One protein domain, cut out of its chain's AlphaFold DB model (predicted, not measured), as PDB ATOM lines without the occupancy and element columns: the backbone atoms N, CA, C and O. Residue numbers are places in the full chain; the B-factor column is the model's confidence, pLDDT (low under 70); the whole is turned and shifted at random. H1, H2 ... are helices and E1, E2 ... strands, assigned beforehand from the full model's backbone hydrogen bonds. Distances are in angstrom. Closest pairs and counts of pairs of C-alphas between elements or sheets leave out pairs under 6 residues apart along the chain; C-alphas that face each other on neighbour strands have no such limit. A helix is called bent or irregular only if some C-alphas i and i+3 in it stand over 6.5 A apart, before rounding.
ATOM      1  N   GLN A  26      -7.619 -47.000 -50.060       79.44
ATOM      2  CA  GLN A  26      -8.515 -46.150 -49.299       79.44
ATOM      3  C   GLN A  26      -9.718 -46.997 -48.899       79.44
ATOM      4  O   GLN A  26     -10.336 -47.661 -49.736       79.44
ATOM      5  N   GLU A  27     -10.026 -46.999 -47.612       76.19
ATOM      6  CA  GLU A  27     -11.269 -47.569 -47.116       76.19
ATOM      7  C   GLU A  27     -12.398 -46.609 -47.468       76.19
ATOM      8  O   GLU A  27     -12.343 -45.419 -47.165       76.19
ATOM      9  N   VAL A  28     -13.378 -47.119 -48.204       71.56
ATOM     10  CA  VAL A  28     -14.575 -46.370 -48.559       71.56
ATOM     11  C   VAL A  28     -15.748 -47.159 -48.012       71.56
ATOM     12  O   VAL A  28     -15.916 -48.341 -48.327       71.56
ATOM     13  N   GLU A  29     -16.551 -46.509 -47.181       65.62
ATOM     14  CA  GLU A  29     -17.845 -47.037 -46.776       65.62
ATOM     15  C   GLU A  29     -18.747 -47.030 -48.006       65.62
ATOM     16  O   GLU A  29     -19.010 -45.988 -48.609       65.62
ATOM     17  N   VAL A  30     -19.145 -48.219 -48.454       65.31
ATOM     18  CA  VAL A  30     -20.001 -48.349 -49.630       65.31
ATOM     19  C   VAL A  30     -21.380 -48.752 -49.159       65.31
ATOM     20  O   VAL A  30     -21.578 -49.873 -48.686       65.31
ATOM     21  N   ASN A  31     -22.353 -47.871 -49.375       60.47
ATOM     22  CA  ASN A  31     -23.746 -48.270 -49.327       60.47
ATOM     23  C   ASN A  31     -24.076 -49.022 -50.624       60.47
ATOM     24  O   ASN A  31     -23.992 -48.485 -51.729       60.47
ATOM     25  N   THR A  32     -24.296 -50.332 -50.506       62.84
ATOM     26  CA  THR A  32     -24.239 -51.262 -51.645       62.84
ATOM     27  C   THR A  32     -25.351 -51.069 -52.680       62.84
ATOM     28  O   THR A  32     -25.205 -51.593 -53.785       62.84
ATOM     29  N   ARG A  33     -26.457 -50.384 -52.342       68.25
ATOM     30  CA  ARG A  33     -27.610 -50.133 -53.229       68.25
ATOM     31  C   ARG A  33     -28.384 -48.891 -52.772       68.25
ATOM     32  O   ARG A  33     -28.513 -48.687 -51.577       68.25
ATOM     33  N   GLU A  34     -28.972 -48.142 -53.702       67.38
ATOM     34  CA  GLU A  34     -29.846 -46.990 -53.391       67.38
ATOM     35  C   GLU A  34     -31.028 -47.389 -52.486       67.38
ATOM     36  O   GLU A  34     -31.402 -46.655 -51.583       67.38
ATOM     37  N   TYR A  35     -31.537 -48.613 -52.646       73.56
ATOM     38  CA  TYR A  35     -32.673 -49.143 -51.878       73.56
ATOM     39  C   TYR A  35     -32.319 -49.612 -50.456       73.56
ATOM     40  O   TYR A  35     -33.198 -50.082 -49.739       73.56
ATOM     41  N   PHE A  36     -31.040 -49.597 -50.057       79.62
ATOM     42  CA  PHE A  36     -30.648 -50.084 -48.729       79.62
ATOM     43  C   PHE A  36     -31.183 -49.173 -47.624       79.62
ATOM     44  O   PHE A  36     -31.600 -49.672 -46.580       79.62
ATOM     45  N   ASP A  37     -31.228 -47.868 -47.889       80.62
ATOM     46  CA  ASP A  37     -31.730 -46.868 -46.950       80.62
ATOM     47  C   ASP A  37     -33.243 -47.016 -46.780       80.62
ATOM     48  O   ASP A  37     -33.737 -47.101 -45.656       80.62
ATOM     49  N   ASP A  38     -33.974 -47.166 -47.884       85.00
ATOM     50  CA  ASP A  38     -35.423 -47.395 -47.858       85.00
ATOM     51  C   ASP A  38     -35.777 -48.722 -47.170       85.00
ATOM     52  O   ASP A  38     -36.688 -48.780 -46.345       85.00
ATOM     53  N   LEU A  39     -35.005 -49.784 -47.432       85.56
ATOM     54  CA  LEU A  39     -35.177 -51.077 -46.772       85.56
ATOM     55  C   LEU A  39     -34.870 -50.997 -45.271       85.56
ATOM     56  O   LEU A  39     -35.566 -51.616 -44.469       85.56
ATOM     57  N   SER A  40     -33.841 -50.240 -44.881       85.12
ATOM     58  CA  SER A  40     -33.486 -50.061 -43.472       85.12
ATOM     59  C   SER A  40     -34.588 -49.336 -42.696       85.12
ATOM     60  O   SER A  40     -34.942 -49.779 -41.606       85.12
ATOM     61  N   LYS A  41     -35.207 -48.311 -43.300       88.31
ATOM     62  CA  LYS A  41     -36.355 -47.593 -42.728       88.31
ATOM     63  C   LYS A  41     -37.574 -48.499 -42.578       88.31
ATOM     64  O   LYS A  41     -38.140 -48.564 -41.493       88.31
ATOM     65  N   ALA A  42     -37.926 -49.254 -43.620       89.94
ATOM     66  CA  ALA A  42     -39.063 -50.174 -43.576       89.94
ATOM     67  C   ALA A  42     -38.898 -51.256 -42.491       89.94
ATOM     68  O   ALA A  42     -39.839 -51.571 -41.765       89.94
ATOM     69  N   ILE A  43     -37.685 -51.799 -42.337       89.31
ATOM     70  CA  ILE A  43     -37.382 -52.767 -41.277       89.31
ATOM     71  C   ILE A  43     -37.505 -52.123 -39.893       89.31
ATOM     72  O   ILE A  43     -37.999 -52.769 -38.969       89.31
ATOM     73  N   GLU A  44     -37.052 -50.882 -39.726       90.44
ATOM     74  CA  GLU A  44     -37.127 -50.187 -38.442       90.44
ATOM     75  C   GLU A  44     -38.580 -49.899 -38.037       90.44
ATOM     76  O   GLU A  44     -38.975 -50.195 -36.908       90.44
ATOM     77  N   GLU A  45     -39.411 -49.440 -38.974       91.19
ATOM     78  CA  GLU A  45     -40.846 -49.233 -38.749       91.19
ATOM     79  C   GLU A  45     -41.554 -50.516 -38.292       91.19
ATOM     80  O   GLU A  45     -42.308 -50.502 -37.314       91.19
ATOM     81  N   ASP A  46     -41.279 -51.648 -38.944       93.50
ATOM     82  CA  ASP A  46     -41.836 -52.942 -38.545       93.50
ATOM     83  C   ASP A  46     -41.332 -53.391 -37.165       93.50
ATOM     84  O   ASP A  46     -42.081 -53.975 -36.378       93.50
ATOM     85  N   ARG A  47     -40.079 -53.093 -36.806       91.25
ATOM     86  CA  ARG A  47     -39.549 -53.426 -35.473       91.25
ATOM     87  C   ARG A  47     -40.196 -52.601 -34.373       91.25
ATOM     88  O   ARG A  47     -40.531 -53.187 -33.343       91.25
ATOM     89  N   ILE A  48     -40.429 -51.309 -34.604       91.44
ATOM     90  CA  ILE A  48     -41.137 -50.421 -33.671       91.44
ATOM     91  C   ILE A  48     -42.568 -50.921 -33.453       91.44
ATOM     92  O   ILE A  48     -42.986 -51.079 -32.306       91.44
ATOM     93  N   LYS A  49     -43.288 -51.268 -34.531       92.56
ATOM     94  CA  LYS A  49     -44.643 -51.849 -34.442       92.56
ATOM     95  C   LYS A  49     -44.677 -53.128 -33.608       92.56
ATOM     96  O   LYS A  49     -45.637 -53.373 -32.885       92.56
ATOM     97  N   HIS A  50     -43.624 -53.935 -33.684       92.88
ATOM     98  CA  HIS A  50     -43.501 -55.177 -32.924       92.88
ATOM     99  C   HIS A  50     -42.791 -55.023 -31.565       92.88
ATOM    100  O   HIS A  50     -42.485 -56.039 -30.939       92.88
ATOM    101  N   GLY A  51     -42.495 -53.799 -31.105       90.75
ATOM    102  CA  GLY A  51     -41.819 -53.541 -29.826       90.75
ATOM    103  C   GLY A  51     -40.397 -54.115 -29.734       90.75
ATOM    104  O   GLY A  51     -39.879 -54.356 -28.643       90.75
ATOM    105  N   LYS A  52     -39.760 -54.392 -30.876       90.12
ATOM    106  CA  LYS A  52     -38.413 -54.967 -30.955       90.12
ATOM    107  C   LYS A  52     -37.375 -53.849 -30.981       90.12
ATOM    108  O   LYS A  52     -37.575 -52.811 -31.595       90.12
ATOM    109  N   LYS A  53     -36.218 -54.095 -30.360       87.88
ATOM    110  CA  LYS A  53     -35.090 -53.148 -30.367       87.88
ATOM    111  C   LYS A  53     -34.553 -52.910 -31.793       87.88
ATOM    112  O   LYS A  53     -34.538 -53.883 -32.570       87.88
ATOM    113  N   PRO A  54     -34.056 -51.693 -32.098       86.19
ATOM    114  CA  PRO A  54     -33.453 -51.346 -33.387       86.19
ATOM    115  C   PRO A  54     -32.289 -52.274 -33.739       86.19
ATOM    116  O   PRO A  54     -31.583 -52.785 -32.860       86.19
ATOM    117  N   LEU A  55     -32.096 -52.530 -35.035       85.62
ATOM    118  CA  LEU A  55     -30.969 -53.339 -35.506       85.62
ATOM    119  C   LEU A  55     -29.676 -52.527 -35.493       85.62
ATOM    120  O   LEU A  55     -29.646 -51.370 -35.895       85.62
ATOM    121  N   LYS A  56     -28.573 -53.163 -35.085       81.94
ATOM    122  CA  LYS A  56     -27.246 -52.550 -35.193       81.94
ATOM    123  C   LYS A  56     -26.848 -52.469 -36.664       81.94
ATOM    124  O   LYS A  56     -26.770 -53.503 -37.336       81.94
ATOM    125  N   GLU A  57     -26.570 -51.260 -37.137       76.00
ATOM    126  CA  GLU A  57     -26.121 -51.028 -38.504       76.00
ATOM    127  C   GLU A  57     -24.807 -51.772 -38.776       76.00
ATOM    128  O   GLU A  57     -23.841 -51.699 -38.012       76.00
ATOM    129  N   LYS A  58     -24.786 -52.540 -39.869       73.62
ATOM    130  CA  LYS A  58     -23.589 -53.235 -40.351       73.62
ATOM    131  C   LYS A  58     -23.060 -52.491 -41.568       73.62
ATOM    132  O   LYS A  58     -23.468 -52.780 -42.693       73.62
ATOM    133  N   VAL A  59     -22.148 -51.553 -41.338       70.19
ATOM    134  CA  VAL A  59     -21.475 -50.826 -42.419       70.19
ATOM    135  C   VAL A  59     -20.496 -51.766 -43.121       70.19
ATOM    136  O   VAL A  59     -19.617 -52.364 -42.498       70.19
ATOM    137  N   LYS A  60     -20.657 -51.930 -44.438       76.12
ATOM    138  CA  LYS A  60     -19.700 -52.671 -45.262       76.12
ATOM    139  C   LYS A  60     -18.585 -51.728 -45.695       76.12
ATOM    140  O   LYS A  60     -18.762 -50.907 -46.595       76.12
ATOM    141  N   VAL A  61     -17.419 -51.884 -45.079       76.94
ATOM    142  CA  VAL A  61     -16.201 -51.184 -45.494       76.94
ATOM    143  C   VAL A  61     -15.586 -51.940 -46.666       76.94
ATOM    144  O   VAL A  61     -15.255 -53.122 -46.557       76.94
ATOM    145  N   VAL A  62     -15.453 -51.273 -47.814       79.88
ATOM    146  CA  VAL A  62     -14.791 -51.842 -48.991       79.88
ATOM    147  C   VAL A  62     -13.465 -51.131 -49.186       79.88
ATOM    148  O   VAL A  62     -13.402 -49.919 -49.385       79.88
ATOM    149  N   THR A  63     -12.382 -51.898 -49.201       78.31
ATOM    150  CA  THR A  63     -11.066 -51.365 -49.533       78.31
ATOM    151  C   THR A  63     -10.979 -51.131 -51.040       78.31
ATOM    152  O   THR A  63     -10.917 -52.078 -51.828       78.31
ATOM    153  N   ARG A  64     -10.975 -49.866 -51.468       79.88
ATOM    154  CA  ARG A  64     -10.807 -49.481 -52.875       79.88
ATOM    155  C   ARG A  64      -9.459 -48.812 -53.096       79.88
ATOM    156  O   ARG A  64      -8.780 -48.369 -52.181       79.88
ATOM    157  N   HIS A  65      -9.033 -48.765 -54.349       79.88
ATOM    158  CA  HIS A  65      -7.871 -47.972 -54.722       79.88
ATOM    159  C   HIS A  65      -8.266 -46.494 -54.816       79.88
ATOM    160  O   HIS A  65      -9.339 -46.192 -55.333       79.88
ATOM    161  N   VAL A  66      -7.384 -45.570 -54.417       80.69
ATOM    162  CA  VAL A  66      -7.644 -44.112 -54.500       80.69
ATOM    163  C   VAL A  66      -8.103 -43.684 -55.905       80.69
ATOM    164  O   VAL A  66      -8.968 -42.832 -56.079       80.69
ATOM    165  N   TRP A  67      -7.579 -44.333 -56.947       76.38
ATOM    166  CA  TRP A  67      -7.885 -43.988 -58.338       76.38
ATOM    167  C   TRP A  67      -9.155 -44.645 -58.894       76.38
ATOM    168  O   TRP A  67      -9.454 -44.475 -60.077       76.38
ATOM    169  N   GLU A  68      -9.886 -45.424 -58.099       78.62
ATOM    170  CA  GLU A  68     -11.001 -46.232 -58.602       78.62
ATOM    171  C   GLU A  68     -12.154 -45.361 -59.119       78.62
ATOM    172  O   GLU A  68     -12.641 -45.585 -60.226       78.62
ATOM    173  N   GLN A  69     -12.487 -44.275 -58.415       79.62
ATOM    174  CA  GLN A  69     -13.493 -43.309 -58.874       79.62
ATOM    175  C   GLN A  69     -13.101 -42.645 -60.204       79.62
ATOM    176  O   GLN A  69     -13.929 -42.449 -61.095       79.62
ATOM    177  N   HIS A  70     -11.818 -42.318 -60.379       78.75
ATOM    178  CA  HIS A  70     -11.321 -41.744 -61.629       78.75
ATOM    179  C   HIS A  70     -11.388 -42.752 -62.782       78.75
ATOM    180  O   HIS A  70     -11.769 -42.382 -63.895       78.75
ATOM    181  N   LYS A  71     -11.074 -44.031 -62.535       77.81
ATOM    182  CA  LYS A  71     -11.249 -45.096 -63.537       77.81
ATOM    183  C   LYS A  71     -12.713 -45.245 -63.947       77.81
ATOM    184  O   LYS A  71     -12.989 -45.417 -65.133       77.81
ATOM    185  N   GLU A  72     -13.631 -45.162 -62.991       82.00
ATOM    186  CA  GLU A  72     -15.068 -45.284 -63.225       82.00
ATOM    187  C   GLU A  72     -15.603 -44.124 -64.074       82.00
ATOM    188  O   GLU A  72     -16.232 -44.361 -65.107       82.00
ATOM    189  N   LYS A  73     -15.214 -42.880 -63.763       81.88
ATOM    190  CA  LYS A  73     -15.501 -41.704 -64.608       81.88
ATOM    191  C   LYS A  73     -14.984 -41.881 -66.038       81.88
ATOM    192  O   LYS A  73     -15.702 -41.631 -67.002       81.88
ATOM    193  N   VAL A  74     -13.756 -42.376 -66.205       78.75
ATOM    194  CA  VAL A  74     -13.192 -42.639 -67.539       78.75
ATOM    195  C   VAL A  74     -13.950 -43.754 -68.271       78.75
ATOM    196  O   VAL A  74     -14.140 -43.676 -69.489       78.75
ATOM    197  N   ARG A  75     -14.419 -44.783 -67.554       80.62
ATOM    198  CA  ARG A  75     -15.247 -45.857 -68.118       80.62
ATOM    199  C   ARG A  75     -16.587 -45.319 -68.619       80.62
ATOM    200  O   ARG A  75     -16.967 -45.650 -69.741       80.62
ATOM    201  N   LEU A  76     -17.258 -44.473 -67.840       83.38
ATOM    202  CA  LEU A  76     -18.507 -43.816 -68.238       83.38
ATOM    203  C   LEU A  76     -18.292 -42.908 -69.456       83.38
ATOM    204  O   LEU A  76     -19.021 -43.006 -70.444       83.38
ATOM    205  N   ASN A  77     -17.208 -42.129 -69.459       81.19
ATOM    206  CA  ASN A  77     -16.835 -41.299 -70.603       81.19
ATOM    207  C   ASN A  77     -16.617 -42.128 -71.875       81.19
ATOM    208  O   ASN A  77     -17.042 -41.702 -72.945       81.19
ATOM    209  N   ARG A  78     -16.037 -43.335 -71.784       75.00
ATOM    210  CA  ARG A  78     -15.889 -44.250 -72.935       75.00
ATOM    211  C   ARG A  78     -17.237 -44.671 -73.532       75.00
ATOM    212  O   ARG A  78     -17.319 -44.884 -74.738       75.00
ATOM    213  N   LEU A  79     -18.263 -44.842 -72.697       84.19
ATOM    214  CA  LEU A  79     -19.592 -45.298 -73.119       84.19
ATOM    215  C   LEU A  79     -20.446 -44.178 -73.726       84.19
ATOM    216  O   LEU A  79     -21.361 -44.471 -74.498       84.19
ATOM    217  N   SER A  80     -20.127 -42.918 -73.423       85.62
ATOM    218  CA  SER A  80     -20.796 -41.749 -73.996       85.62
ATOM    219  C   SER A  80     -20.700 -41.702 -75.532       85.62
ATOM    220  O   SER A  80     -19.778 -42.256 -76.140       85.62
TER     221      SER A  80
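Overview. This is residues 26 to 80 of the 148 residues of the protein "ISBma2-like transposase" of Bacillus sp. 1NLA3E (UniProt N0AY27). The chain makes a flat, open loop with a free arm: E1, residues 30 to 34, H1 and the long link of residues 50 to 60 run out and fold back to E2, which closes the loop by pairing with E1. The middle of the loop is empty, and at the end closed by the two strands H2 leads away from it, residues 69 to 80 sticking out. The printed part has 55 residues, with two named helices and two named strands in the order E1, H1, E2, H2; the sheet is E1 - E2, antiparallel, and the class is mixed, helices and strands. The whole is extended, with a radius of gyration of the C-alphas of 16.8 A and spans of 50 by 26 by 6 A.

Along the chain. The printed part begins with the strand E1, residues 26 to 29, whose first C-alpha, of Gln 26, is at (-8.515, -46.150, -49.299). The helix H1, residues 35 to 49, is 21.3 A long from first to last C-alpha and ends with C-alpha 49 at (-44.643, -51.849, -34.442). The strand E2, residues 61 to 65, is 12.8 A long. The helix H2, residues 68 to 79, is 16.9 A long and ends with C-alpha 79 at (-19.592, -45.298, -73.119). Neither helix is bent.

Arrangement. E1 and E2 are antiparallel neighbours, with 142 degrees between their N-to-C directions. Among the C-alphas that face each other are those of Glu 27 and Thr 63, 4.5 A apart, and those of Glu 29 and Val 61, 4.6 A apart. N 26 and O 64, at 2.8 A, and N 64 and O 26, at 2.9 A, are within hydrogen-bond range. H1 and H2 are apart, and so are E1 and H2. Residues 33 to 39, of which 35 to 39 belong to H1, stand free, as do residues 69 to 80, of which 69 to 79 belong to H2. In H1 and H2 every O i to N i+4 pair is within hydrogen-bond range.

Size, cuts and confidence. The two C-alphas farthest apart are those of Gly 51 and Arg 78, 51.2 A. Without the stretches that stand free, the body of 36 residues spans 45 by 14 by 6 A. The links from E1 to H1 and from E2 to H2 are tight, and the link from H1 to E2, with 11 residues, is long. The printed part has no cut. The mean pLDDT of the printed part is 80.6, and the model's confidence is low, under 70, at residues 29 to 34.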